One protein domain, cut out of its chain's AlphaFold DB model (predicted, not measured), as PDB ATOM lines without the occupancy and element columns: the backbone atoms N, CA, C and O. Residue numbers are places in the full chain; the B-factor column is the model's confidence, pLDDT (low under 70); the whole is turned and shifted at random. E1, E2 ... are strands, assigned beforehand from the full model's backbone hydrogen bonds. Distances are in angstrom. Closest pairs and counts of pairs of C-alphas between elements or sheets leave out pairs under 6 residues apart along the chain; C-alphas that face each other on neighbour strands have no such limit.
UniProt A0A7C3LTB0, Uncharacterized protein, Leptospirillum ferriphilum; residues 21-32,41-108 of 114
ATOM      1  N   ARG A  21    -109.400   5.143-124.064       43.97
ATOM      2  CA  ARG A  21    -108.902   5.821-122.861       43.97
ATOM      3  C   ARG A  21    -107.390   5.954-122.956       43.97
ATOM      4  O   ARG A  21    -106.661   4.972-123.068       43.97
ATOM      5  N   VAL A  22    -106.940   7.199-122.924       50.88
ATOM      6  CA  VAL A  22    -105.539   7.548-122.701       50.88
ATOM      7  C   VAL A  22    -105.332   7.486-121.193       50.88
ATOM      8  O   VAL A  22    -106.150   8.029-120.451       50.88
ATOM      9  N   TRP A  23    -104.289   6.809-120.720       52.44
ATOM     10  CA  TRP A  23    -103.890   6.977-119.325       52.44
ATOM     11  C   TRP A  23    -103.404   8.405-119.194       52.44
ATOM     12  O   TRP A  23    -102.545   8.799-119.976       52.44
ATOM     13  N   THR A  24    -103.969   9.188-118.283       46.09
ATOM     14  CA  THR A  24    -103.551  10.572-118.081       46.09
ATOM     15  C   THR A  24    -103.237  10.847-116.621       46.09
ATOM     16  O   THR A  24    -103.843  10.239-115.741       46.09
ATOM     17  N   ASP A  25    -102.301  11.755-116.357       49.41
ATOM     18  CA  ASP A  25    -102.103  12.315-115.021       49.41
ATOM     19  C   ASP A  25    -103.322  13.164-114.588       49.41
ATOM     20  O   ASP A  25    -104.286  13.340-115.342       49.41
ATOM     21  N   GLU A  26    -103.292  13.709-113.367       43.62
ATOM     22  CA  GLU A  26    -104.359  14.581-112.840       43.62
ATOM     23  C   GLU A  26    -104.574  15.858-113.678       43.62
ATOM     24  O   GLU A  26    -105.623  16.495-113.578       43.62
ATOM     25  N   ALA A  27    -103.608  16.224-114.525       43.50
ATOM     26  CA  ALA A  27    -103.677  17.363-115.434       43.50
ATOM     27  C   ALA A  27    -104.159  16.984-116.850       43.50
ATOM     28  O   ALA A  27    -104.288  17.864-117.704       43.50
ATOM     29  N   GLY A  28    -104.460  15.707-117.115       46.66
ATOM     30  CA  GLY A  28    -104.927  15.232-118.419       46.66
ATOM     31  C   GLY A  28    -103.809  14.977-119.438       46.66
ATOM     32  O   GLY A  28    -104.106  14.724-120.607       46.66
ATOM     33  N   ASN A  29    -102.537  15.016-119.030       54.69
ATOM     34  CA  ASN A  29    -101.419  14.664-119.907       54.69
ATOM     35  C   ASN A  29    -101.277  13.149-119.985       54.69
ATOM     36  O   ASN A  29    -101.441  12.507-118.953       54.69
ATOM     37  N   PRO A  30    -100.901  12.566-121.137       57.06
ATOM     38  CA  PRO A  30    -100.623  11.138-121.226       57.06
ATOM     39  C   PRO A  30     -99.654  10.687-120.122       57.06
ATOM     40  O   PRO A  30     -98.546  11.206-119.999       57.06
ATOM     41  N   PHE A  31    -100.094   9.740-119.303       53.69
ATOM     42  CA  PHE A  31     -99.333   9.136-118.229       53.69
ATOM     43  C   PHE A  31     -98.457   8.039-118.818       53.69
ATOM     44  O   PHE A  31     -98.929   7.076-119.430       53.69
ATOM     45  N   PHE A  32     -97.156   8.204-118.634       54.50
ATOM     46  CA  PHE A  32     -96.150   7.240-119.034       54.50
ATOM     47  C   PHE A  32     -95.845   6.357-117.835       54.50
ATOM     48  O   PHE A  32     -95.678   6.909-116.748       54.50
ATOM     49  N   PRO A  41     -99.903  -3.415-119.576       62.31
ATOM     50  CA  PRO A  41    -101.087  -4.248-119.777       62.31
ATOM     51  C   PRO A  41    -100.972  -5.134-121.030       62.31
ATOM     52  O   PRO A  41    -100.296  -4.746-121.986       62.31
ATOM     53  N   PRO A  42    -101.643  -6.302-121.071       58.47
ATOM     54  CA  PRO A  42    -101.562  -7.222-122.208       58.47
ATOM     55  C   PRO A  42    -102.175  -6.666-123.506       58.47
ATOM     56  O   PRO A  42    -101.630  -6.932-124.572       58.47
ATOM     57  N   ASP A  43    -103.237  -5.854-123.420       64.50
ATOM     58  CA  ASP A  43    -103.960  -5.298-124.576       64.50
ATOM     59  C   ASP A  43    -103.868  -3.761-124.611       64.50
ATOM     60  O   ASP A  43    -104.847  -3.039-124.396       64.50
ATOM     61  N   CYS A  44    -102.663  -3.248-124.872       64.81
ATOM     62  CA  CYS A  44    -102.401  -1.814-124.994       64.81
ATOM     63  C   CYS A  44    -101.792  -1.437-126.354       64.81
ATOM     64  O   CYS A  44    -101.070  -2.217-126.978       64.81
ATOM     65  N   PHE A  45    -102.060  -0.215-126.820       69.44
ATOM     66  CA  PHE A  45    -101.219   0.427-127.828       69.44
ATOM     67  C   PHE A  45    -100.134   1.221-127.136       69.44
ATOM     68  O   PHE A  45    -100.366   1.825-126.095       69.44
ATOM     69  N   VAL A  46     -98.971   1.297-127.763       73.00
ATOM     70  CA  VAL A  46     -97.889   2.150-127.293       73.00
ATOM     71  C   VAL A  46     -97.407   3.051-128.412       73.00
ATOM     72  O   VAL A  46     -97.341   2.638-129.571       73.00
ATOM     73  N   TRP A  47     -97.054   4.285-128.066       76.81
ATOM     74  CA  TRP A  47     -96.254   5.120-128.951       76.81
ATOM     75  C   TRP A  47     -94.789   4.819-128.694       76.81
ATOM     76  O   TRP A  47     -94.369   4.712-127.540       76.81
ATOM     77  N   MET A  48     -94.009   4.702-129.762       82.38
ATOM     78  CA  MET A  48     -92.584   4.419-129.664       82.38
ATOM     79  C   MET A  48     -91.759   5.477-130.378       82.38
ATOM     80  O   MET A  48     -92.156   5.989-131.423       82.38
ATOM     81  N   ASP A  49     -90.584   5.747-129.828       85.06
ATOM     82  CA  ASP A  49     -89.541   6.525-130.480       85.06
ATOM     83  C   ASP A  49     -88.372   5.599-130.834       85.06
ATOM     84  O   ASP A  49     -87.654   5.108-129.959       85.06
ATOM     85  N   ALA A  50     -88.205   5.338-132.132       88.06
ATOM     86  CA  ALA A  50     -87.131   4.501-132.668       88.06
ATOM     87  C   ALA A  50     -85.777   5.228-132.757       88.06
ATOM     88  O   ALA A  50     -84.745   4.590-132.941       88.06
ATOM     89  N   SER A  51     -85.771   6.560-132.645       88.81
ATOM     90  CA  SER A  51     -84.558   7.383-132.719       88.81
ATOM     91  C   SER A  51     -83.913   7.620-131.352       88.81
ATOM     92  O   SER A  51     -82.737   7.979-131.261       88.81
ATOM     93  N   ARG A  52     -84.679   7.412-130.279       83.31
ATOM     94  CA  ARG A  52     -84.248   7.649-128.905       83.31
ATOM     95  C   ARG A  52     -83.313   6.552-128.405       83.31
ATOM     96  O   ARG A  52     -83.592   5.361-128.525       83.31
ATOM     97  N   GLN A  53     -82.229   6.968-127.750       86.56
ATOM     98  CA  GLN A  53     -81.337   6.039-127.065       86.56
ATOM     99  C   GLN A  53     -82.007   5.477-125.793       86.56
ATOM    100  O   GLN A  53     -82.446   6.278-124.959       86.56
ATOM    101  N   PRO A  54     -82.045   4.145-125.603       86.50
ATOM    102  CA  PRO A  54     -82.727   3.533-124.465       86.50
ATOM    103  C   PRO A  54     -81.993   3.738-123.137       86.50
ATOM    104  O   PRO A  54     -80.758   3.706-123.083       86.50
ATOM    105  N   ARG A  55     -82.750   3.913-122.051       85.56
ATOM    106  CA  ARG A  55     -82.241   4.130-120.690       85.56
ATOM    107  C   ARG A  55     -82.795   3.107-119.709       85.56
ATOM    108  O   ARG A  55     -83.792   2.437-119.943       85.56
ATOM    109  N   GLU A  56     -82.113   2.996-118.579       86.44
ATOM    110  CA  GLU A  56     -82.568   2.183-117.456       86.44
ATOM    111  C   GLU A  56     -83.930   2.664-116.938       86.44
ATOM    112  O   GLU A  56     -84.171   3.864-116.826       86.44
ATOM    113  N   GLY A  57     -84.808   1.713-116.626       80.75
ATOM    114  CA  GLY A  57     -86.177   1.948-116.178       80.75
ATOM    115  C   GLY A  57     -87.202   2.072-117.306       80.75
ATOM    116  O   GLY A  57     -88.391   1.972-117.025       80.75
ATOM    117  N   GLU A  58     -86.773   2.246-118.556       83.06
ATOM    118  CA  GLU A  58     -87.683   2.412-119.692       83.06
ATOM    119  C   GLU A  58     -88.176   1.067-120.233       83.06
ATOM    120  O   GLU A  58     -87.459   0.064-120.211       83.06
ATOM    121  N   TYR A  59     -89.387   1.063-120.784       82.44
ATOM    122  CA  TYR A  59     -89.865  -0.036-121.615       82.44
ATOM    123  C   TYR A  59     -89.398   0.155-123.056       82.44
ATOM    124  O   TYR A  59     -89.449   1.260-123.600       82.44
ATOM    125  N   ALA A  60     -88.978  -0.930-123.696       84.50
ATOM    126  CA  ALA A  60     -88.562  -0.923-125.091       84.50
ATOM    127  C   ALA A  60     -89.131  -2.122-125.849       84.50
ATOM    128  O   ALA A  60     -89.388  -3.181-125.269       84.50
ATOM    129  N   LEU A  61     -89.296  -1.949-127.160       85.88
ATOM    130  CA  LEU A  61     -89.545  -3.051-128.075       85.88
ATOM    131  C   LEU A  61     -88.211  -3.664-128.488       85.88
ATOM    132  O   LEU A  61     -87.326  -2.981-129.011       85.88
ATOM    133  N   VAL A  62     -88.074  -4.961-128.253       82.00
ATOM    134  CA  VAL A  62     -86.814  -5.683-128.395       82.00
ATOM    135  C   VAL A  62     -87.001  -6.817-129.384       82.00
ATOM    136  O   VAL A  62     -87.864  -7.678-129.202       82.00
ATOM    137  N   SER A  63     -86.165  -6.831-130.416       83.56
ATOM    138  CA  SER A  63     -86.041  -7.959-131.328       83.56
ATOM    139  C   SER A  63     -85.063  -8.974-130.755       83.56
ATOM    140  O   SER A  63     -83.893  -8.668-130.528       83.56
ATOM    141  N   LEU A  64     -85.550 -10.191-130.552       77.81
ATOM    142  CA  LEU A  64     -84.767 -11.385-130.245       77.81
ATOM    143  C   LEU A  64     -84.778 -12.304-131.476       77.81
ATOM    144  O   LEU A  64     -85.619 -12.136-132.355       77.81
ATOM    145  N   GLU A  65     -83.904 -13.313-131.507       76.00
ATOM    146  CA  GLU A  65     -83.738 -14.239-132.646       76.00
ATOM    147  C   GLU A  65     -85.065 -14.771-133.224       76.00
ATOM    148  O   GLU A  65     -85.248 -14.802-134.435       76.00
ATOM    149  N   ASN A  66     -86.017 -15.139-132.360       79.31
ATOM    150  CA  ASN A  66     -87.259 -15.813-132.763       79.31
ATOM    151  C   ASN A  66     -88.541 -15.085-132.337       79.31
ATOM    152  O   ASN A  66     -89.634 -15.640-132.449       79.31
ATOM    153  N   LYS A  67     -88.431 -13.884-131.762       77.81
ATOM    154  CA  LYS A  67     -89.597 -13.144-131.265       77.81
ATOM    155  C   LYS A  67     -89.289 -11.672-131.069       77.81
ATOM    156  O   LYS A  67     -88.153 -11.295-130.808       77.81
ATOM    157  N   VAL A  68     -90.341 -10.870-131.072       80.19
ATOM    158  CA  VAL A  68     -90.299  -9.487-130.610       80.19
ATOM    159  C   VAL A  68     -91.027  -9.416-129.272       80.19
ATOM    160  O   VAL A  68     -92.081 -10.032-129.108       80.19
ATOM    161  N   VAL A  69     -90.448  -8.722-128.295       76.88
ATOM    162  CA  VAL A  69     -91.020  -8.589-126.948       76.88
ATOM    163  C   VAL A  69     -90.962  -7.150-126.461       76.88
ATOM    164  O   VAL A  69     -90.050  -6.407-126.818       76.88
ATOM    165  N   PHE A  70     -91.906  -6.788-125.597       78.88
ATOM    166  CA  PHE A  70     -91.769  -5.625-124.729       78.88
ATOM    167  C   PHE A  70     -91.100  -6.046-123.427       78.88
ATOM    168  O   PHE A  70     -91.552  -6.986-122.766       78.88
ATOM    169  N   ASP A  71     -90.033  -5.349-123.059       80.00
ATOM    170  CA  ASP A  71     -89.327  -5.603-121.810       80.00
ATOM    171  C   ASP A  71     -88.848  -4.293-121.189       80.00
ATOM    172  O   ASP A  71     -88.666  -3.285-121.880       80.00
ATOM    173  N   ARG A  72     -88.671  -4.320-119.873       83.19
ATOM    174  CA  ARG A  72     -88.130  -3.195-119.124       83.19
ATOM    175  C   ARG A  72     -86.614  -3.270-119.134       83.19
ATOM    176  O   ARG A  72     -86.033  -4.338-118.960       83.19
ATOM    177  N   LEU A  73     -85.958  -2.138-119.323       83.38
ATOM    178  CA  LEU A  73     -84.508  -2.052-119.316       83.38
ATOM    179  C   LEU A  73     -84.010  -1.888-117.882       83.38
ATOM    180  O   LEU A  73     -84.436  -0.990-117.160       83.38
ATOM    181  N   ILE A  74     -83.082  -2.742-117.470       84.94
ATOM    182  CA  ILE A  74     -82.452  -2.717-116.147       84.94
ATOM    183  C   ILE A  74     -80.940  -2.644-116.297       84.94
ATOM    184  O   ILE A  74     -80.385  -3.097-117.297       84.94
ATOM    185  N   ARG A  75     -80.239  -2.109-115.299       84.06
ATOM    186  CA  ARG A  75     -78.776  -2.124-115.291       84.06
ATOM    187  C   ARG A  75     -78.258  -3.184-114.329       84.06
ATOM    188  O   ARG A  75     -78.562  -3.169-113.143       84.06
ATOM    189  N   LYS A  76     -77.426  -4.094-114.834       81.75
ATOM    190  CA  LYS A  76     -76.766  -5.146-114.045       81.75
ATOM    191  C   LYS A  76     -75.296  -5.192-114.442       81.75
ATOM    192  O   LYS A  76     -74.970  -5.279-115.624       81.75
ATOM    193  N   ASN A  77     -74.396  -5.087-113.464       83.88
ATOM    194  CA  ASN A  77     -72.941  -5.078-113.684       83.88
ATOM    195  C   ASN A  77     -72.482  -4.044-114.738       83.88
ATOM    196  O   ASN A  77     -71.648  -4.333-115.592       83.88
ATOM    197  N   GLY A  78     -73.079  -2.844-114.722       79.69
ATOM    198  CA  GLY A  78     -72.758  -1.751-115.650       79.69
ATOM    199  C   GLY A  78     -73.348  -1.887-117.059       79.69
ATOM    200  O   GLY A  78     -73.295  -0.924-117.825       79.69
ATOM    201  N   ARG A  79     -73.964  -3.026-117.394       81.25
ATOM    202  CA  ARG A  79     -74.604  -3.276-118.691       81.25
ATOM    203  C   ARG A  79     -76.107  -3.062-118.602       81.25
ATOM    204  O   ARG A  79     -76.718  -3.392-117.588       81.25
ATOM    205  N   LEU A  80     -76.680  -2.511-119.668       78.81
ATOM    206  CA  LEU A  80     -78.126  -2.441-119.834       78.81
ATOM    207  C   LEU A  80     -78.610  -3.806-120.330       78.81
ATOM    208  O   LEU A  80     -78.102  -4.310-121.328       78.81
ATOM    209  N   LEU A  81     -79.537  -4.406-119.595       81.75
ATOM    210  CA  LEU A  81     -80.158  -5.695-119.869       81.75
ATOM    211  C   LEU A  81     -81.678  -5.527-119.889       81.75
ATOM    212  O   LEU A  81     -82.209  -4.495-119.487       81.75
ATOM    213  N   TRP A  82     -82.377  -6.569-120.309       80.31
ATOM    214  CA  TRP A  82     -83.835  -6.629-120.309       80.31
ATOM    215  C   TRP A  82     -84.302  -7.444-119.111       80.31
ATOM    216  O   TRP A  82     -83.813  -8.549-118.910       80.31
ATOM    217  N   GLU A  83     -85.207  -6.908-118.303       79.06
ATOM    218  CA  GLU A  83     -85.584  -7.439-116.992       79.06
ATOM    219  C   GLU A  83     -86.014  -8.906-117.051       79.06
ATOM    220  O   GLU A  83     -85.457  -9.744-116.342       79.06
ATOM    221  N   LYS A  84     -86.935  -9.250-117.957       75.62
ATOM    222  CA  LYS A  84     -87.453 -10.622-118.087       75.62
ATOM    223  C   LYS A  84     -86.499 -11.565-118.817       75.62
ATOM    224  O   LYS A  84     -86.744 -12.770-118.862       75.62
ATOM    225  N   ASN A  85     -85.425 -11.043-119.407       68.69
ATOM    226  CA  ASN A  85     -84.440 -11.816-120.163       68.69
ATOM    227  C   ASN A  85     -83.005 -11.607-119.643       68.69
ATOM    228  O   ASN A  85     -82.052 -11.959-120.336       68.69
ATOM    229  N   ALA A  86     -82.838 -11.081-118.424       64.31
ATOM    230  CA  ALA A  86     -81.545 -10.668-117.873       64.31
ATOM    231  C   ALA A  86     -80.559 -11.832-117.688       64.31
ATOM    232  O   ALA A  86     -79.350 -11.612-117.605       64.31
ATOM    233  N   ASP A  87     -81.079 -13.060-117.644       64.88
ATOM    234  CA  ASP A  87     -80.308 -14.290-117.472       64.88
ATOM    235  C   ASP A  87     -80.093 -15.058-118.791       64.88
ATOM    236  O   ASP A  87     -79.433 -16.100-118.794       64.88
ATOM    237  N   ARG A  88     -80.579 -14.546-119.939       62.22
ATOM    238  CA  ARG A  88     -80.227 -15.075-121.273       62.22
ATOM    239  C   ARG A  88     -78.808 -14.644-121.640       62.22
ATOM    240  O   ARG A  88     -78.580 -13.823-122.517       62.22
ATOM    241  N   ASN A  89     -77.840 -15.229-120.951       50.97
ATOM    242  CA  ASN A  89     -76.413 -15.006-121.157       50.97
ATOM    243  C   ASN A  89     -75.822 -15.910-122.260       50.97
ATOM    244  O   ASN A  89     -74.616 -16.145-122.287       50.97
ATOM    245  N   GLY A  90     -76.649 -16.480-123.141       48.12
ATOM    246  CA  GLY A  90     -76.239 -17.609-123.970       48.12
ATOM    247  C   GLY A  90     -76.949 -17.678-125.314       48.12
ATOM    248  O   GLY A  90     -78.150 -17.913-125.371       48.12
ATOM    249  N   SER A  91     -76.127 -17.555-126.355       45.12
ATOM    250  CA  SER A  91     -76.331 -17.877-127.772       45.12
ATOM    251  C   SER A  91     -77.261 -16.994-128.620       45.12
ATOM    252  O   SER A  91     -78.451 -16.878-128.356       45.12
ATOM    253  N   ALA A  92     -76.639 -16.519-129.708       47.28
ATOM    254  CA  ALA A  92     -77.169 -16.024-130.980       47.28
ATOM    255  C   ALA A  92     -77.823 -14.624-130.998       47.28
ATOM    256  O   ALA A  92     -79.024 -14.463-130.827       47.28
ATOM    257  N   GLN A  93     -76.977 -13.642-131.345       56.41
ATOM    258  CA  GLN A  93     -77.251 -12.227-131.643       56.41
ATOM    259  C   GLN A  93     -77.624 -11.337-130.451       56.41
ATOM    260  O   GLN A  93     -78.512 -11.639-129.657       56.41
ATOM    261  N   ASP A  94     -76.924 -10.202-130.357       64.62
ATOM    262  CA  ASP A  94     -77.267  -9.131-129.427       64.62
ATOM    263  C   ASP A  94     -78.691  -8.651-129.746       64.62
ATOM    264  O   ASP A  94     -78.972  -8.301-130.897       64.62
ATOM    265  N   PRO A  95     -79.608  -8.646-128.766       69.69
ATOM    266  CA  PRO A  95     -80.960  -8.161-128.986       69.69
ATOM    267  C   PRO A  95     -80.951  -6.721-129.494       69.69
ATOM    268  O   PRO A  95     -80.276  -5.852-128.934       69.69
ATOM    269  N   LEU A  96     -81.728  -6.459-130.542       81.50
ATOM    270  CA  LEU A  96     -81.834  -5.129-131.126       81.50
ATOM    271  C   LEU A  96     -82.998  -4.377-130.485       81.50
ATOM    272  O   LEU A  96     -84.137  -4.849-130.504       81.50
ATOM    273  N   VAL A  97     -82.727  -3.184-129.959       84.50
ATOM    274  CA  VAL A  97     -83.795  -2.273-129.542       84.50
ATOM    275  C   VAL A  97     -84.362  -1.587-130.778       84.50
ATOM    276  O   VAL A  97     -83.648  -0.884-131.487       84.50
ATOM    277  N   LEU A  98     -85.648  -1.816-131.028       85.19
ATOM    278  CA  LEU A  98     -86.377  -1.256-132.166       85.19
ATOM    279  C   LEU A  98     -87.004   0.107-131.843       85.19
ATOM    280  O   LEU A  98     -87.307   0.877-132.749       85.19
ATOM    281  N   GLY A  99     -87.204   0.404-130.557       86.12
ATOM    282  CA  GLY A  99     -87.684   1.698-130.088       86.12
ATOM    283  C   GLY A  99     -88.022   1.702-128.604       86.12
ATOM    284  O   GLY A  99     -88.264   0.654-127.999       86.12
ATOM    285  N   VAL A 100     -88.028   2.898-128.023       86.75
ATOM    286  CA  VAL A 100     -88.401   3.143-126.626       86.75
ATOM    287  C   VAL A 100     -89.883   3.480-126.563       86.75
ATOM    288  O   VAL A 100     -90.362   4.286-127.359       86.75
ATOM    289  N   VAL A 101     -90.611   2.891-125.616       80.94
ATOM    290  CA  VAL A 101     -92.004   3.251-125.343       80.94
ATOM    291  C   VAL A 101     -92.032   4.650-124.743       80.94
ATOM    292  O   VAL A 101     -91.470   4.900-123.680       80.94
ATOM    293  N   VAL A 102     -92.699   5.562-125.441       81.19
ATOM    294  CA  VAL A 102     -92.878   6.949-125.016       81.19
ATOM    295  C   VAL A 102     -94.327   7.285-124.712       81.19
ATOM    296  O   VAL A 102     -94.532   8.407-124.297       81.19
ATOM    297  N   ALA A 103     -95.301   6.386-124.939       69.00
ATOM    298  CA  ALA A 103     -96.720   6.513-124.551       69.00
ATOM    299  C   ALA A 103     -97.448   5.163-124.504       69.00
ATOM    300  O   ALA A 103     -97.008   4.238-125.179       69.00
ATOM    301  N   GLY A 104     -98.574   5.072-123.778       63.88
ATOM    302  CA  GLY A 104     -99.459   3.896-123.725       63.88
ATOM    303  C   GLY A 104    -100.959   4.252-123.754       63.88
ATOM    304  O   GLY A 104    -101.355   5.297-123.244       63.88
ATOM    305  N   LEU A 105    -101.788   3.393-124.359       59.25
ATOM    306  CA  LEU A 105    -103.255   3.477-124.459       59.25
ATOM    307  C   LEU A 105    -103.864   2.093-124.191       59.25
ATOM    308  O   LEU A 105    -103.362   1.113-124.732       59.25
ATOM    309  N   GLU A 106    -104.971   1.994-123.460       51.38
ATOM    310  CA  GLU A 106    -105.697   0.726-123.263       51.38
ATOM    311  C   GLU A 106    -107.054   0.722-123.986       51.38
ATOM    312  O   GLU A 106    -107.733   1.753-124.080       51.38
ATOM    313  N   TRP A 107    -107.472  -0.452-124.474       46.81
ATOM    314  CA  TRP A 107    -108.834  -0.675-124.968       46.81
ATOM    315  C   TRP A 107    -109.808  -0.917-123.816       46.81
ATOM    316  O   TRP A 107    -109.553  -1.730-122.934       46.81
ATOM    317  N   LEU A 108    -110.997  -0.321-123.906       43.38
ATOM    318  CA  LEU A 108    -112.181  -0.829-123.219       43.38
ATOM    319  C   LEU A 108    -113.313  -0.966-124.231       43.38
ATOM    320  O   LEU A 108    -113.613  -0.035-124.979       43.38
TER     321      LEU A 108
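Overview. This is residues 21 to 32 and 41 to 108 of the 114 residues of an uncharacterized protein of Leptospirillum ferriphilum (UniProt A0A7C3LTB0). One strongly twisted antiparallel sheet makes a drawn-out shape: E2, E3, E4 and the first part of E5 form a body at one end, and E1 with the rest of E5 runs out from it as a two-stranded arm. No named helix covers the sheet. The printed part has 80 residues, 38 of them, under half, in five strands, E1 to E5 along the chain; the class is all strand, and the sheet order is E1, E5, E2, E3, E4. It is only just loose, close to compact, with a radius of gyration of the C-alphas of 14.1 A, and spans 44 by 26 by 22 A.

Arrangement. Start at E5, residues 96 to 107, which bends by 73 degrees at residue 102. Its residues 96 to 100 pair with E2, residues 59 to 64, where N 98 and O 61 are 2.9 A apart; its residues 100 to 106 pair with edge strand E1, residues 44 to 49, where N 45 and O 105 are 2.8 A apart. On from E2, look for its hairpin with E3, residues 67 to 76, with N 62 and O 69 2.8 A apart. E3 bends by 74 degrees at residue 70 and forms a hairpin with edge strand E4, residues 79 to 82, with N 74 and O 81 2.8 A apart. E2, E3 and E4 are a meander, each the antiparallel neighbour of the one before; with E5, neighbour of E2, they make a Greek key.

Along the chain. Find C-alpha 44 at (-102.401, -1.814, -124.994), where E1 begins. E3 measures 22.9 A; E5 runs 28.0 A to C-alpha 107 at (-108.834, -0.675, -124.968).

Size, cuts and confidence. Residues 33 to 40 are cut out, with C-alphas 32 and 41 12.5 A apart. The link E4 to E5 is long. Confidence is under 70 at residues 21 to 32, 41 to 45, 85 to 95 and 103 to 108.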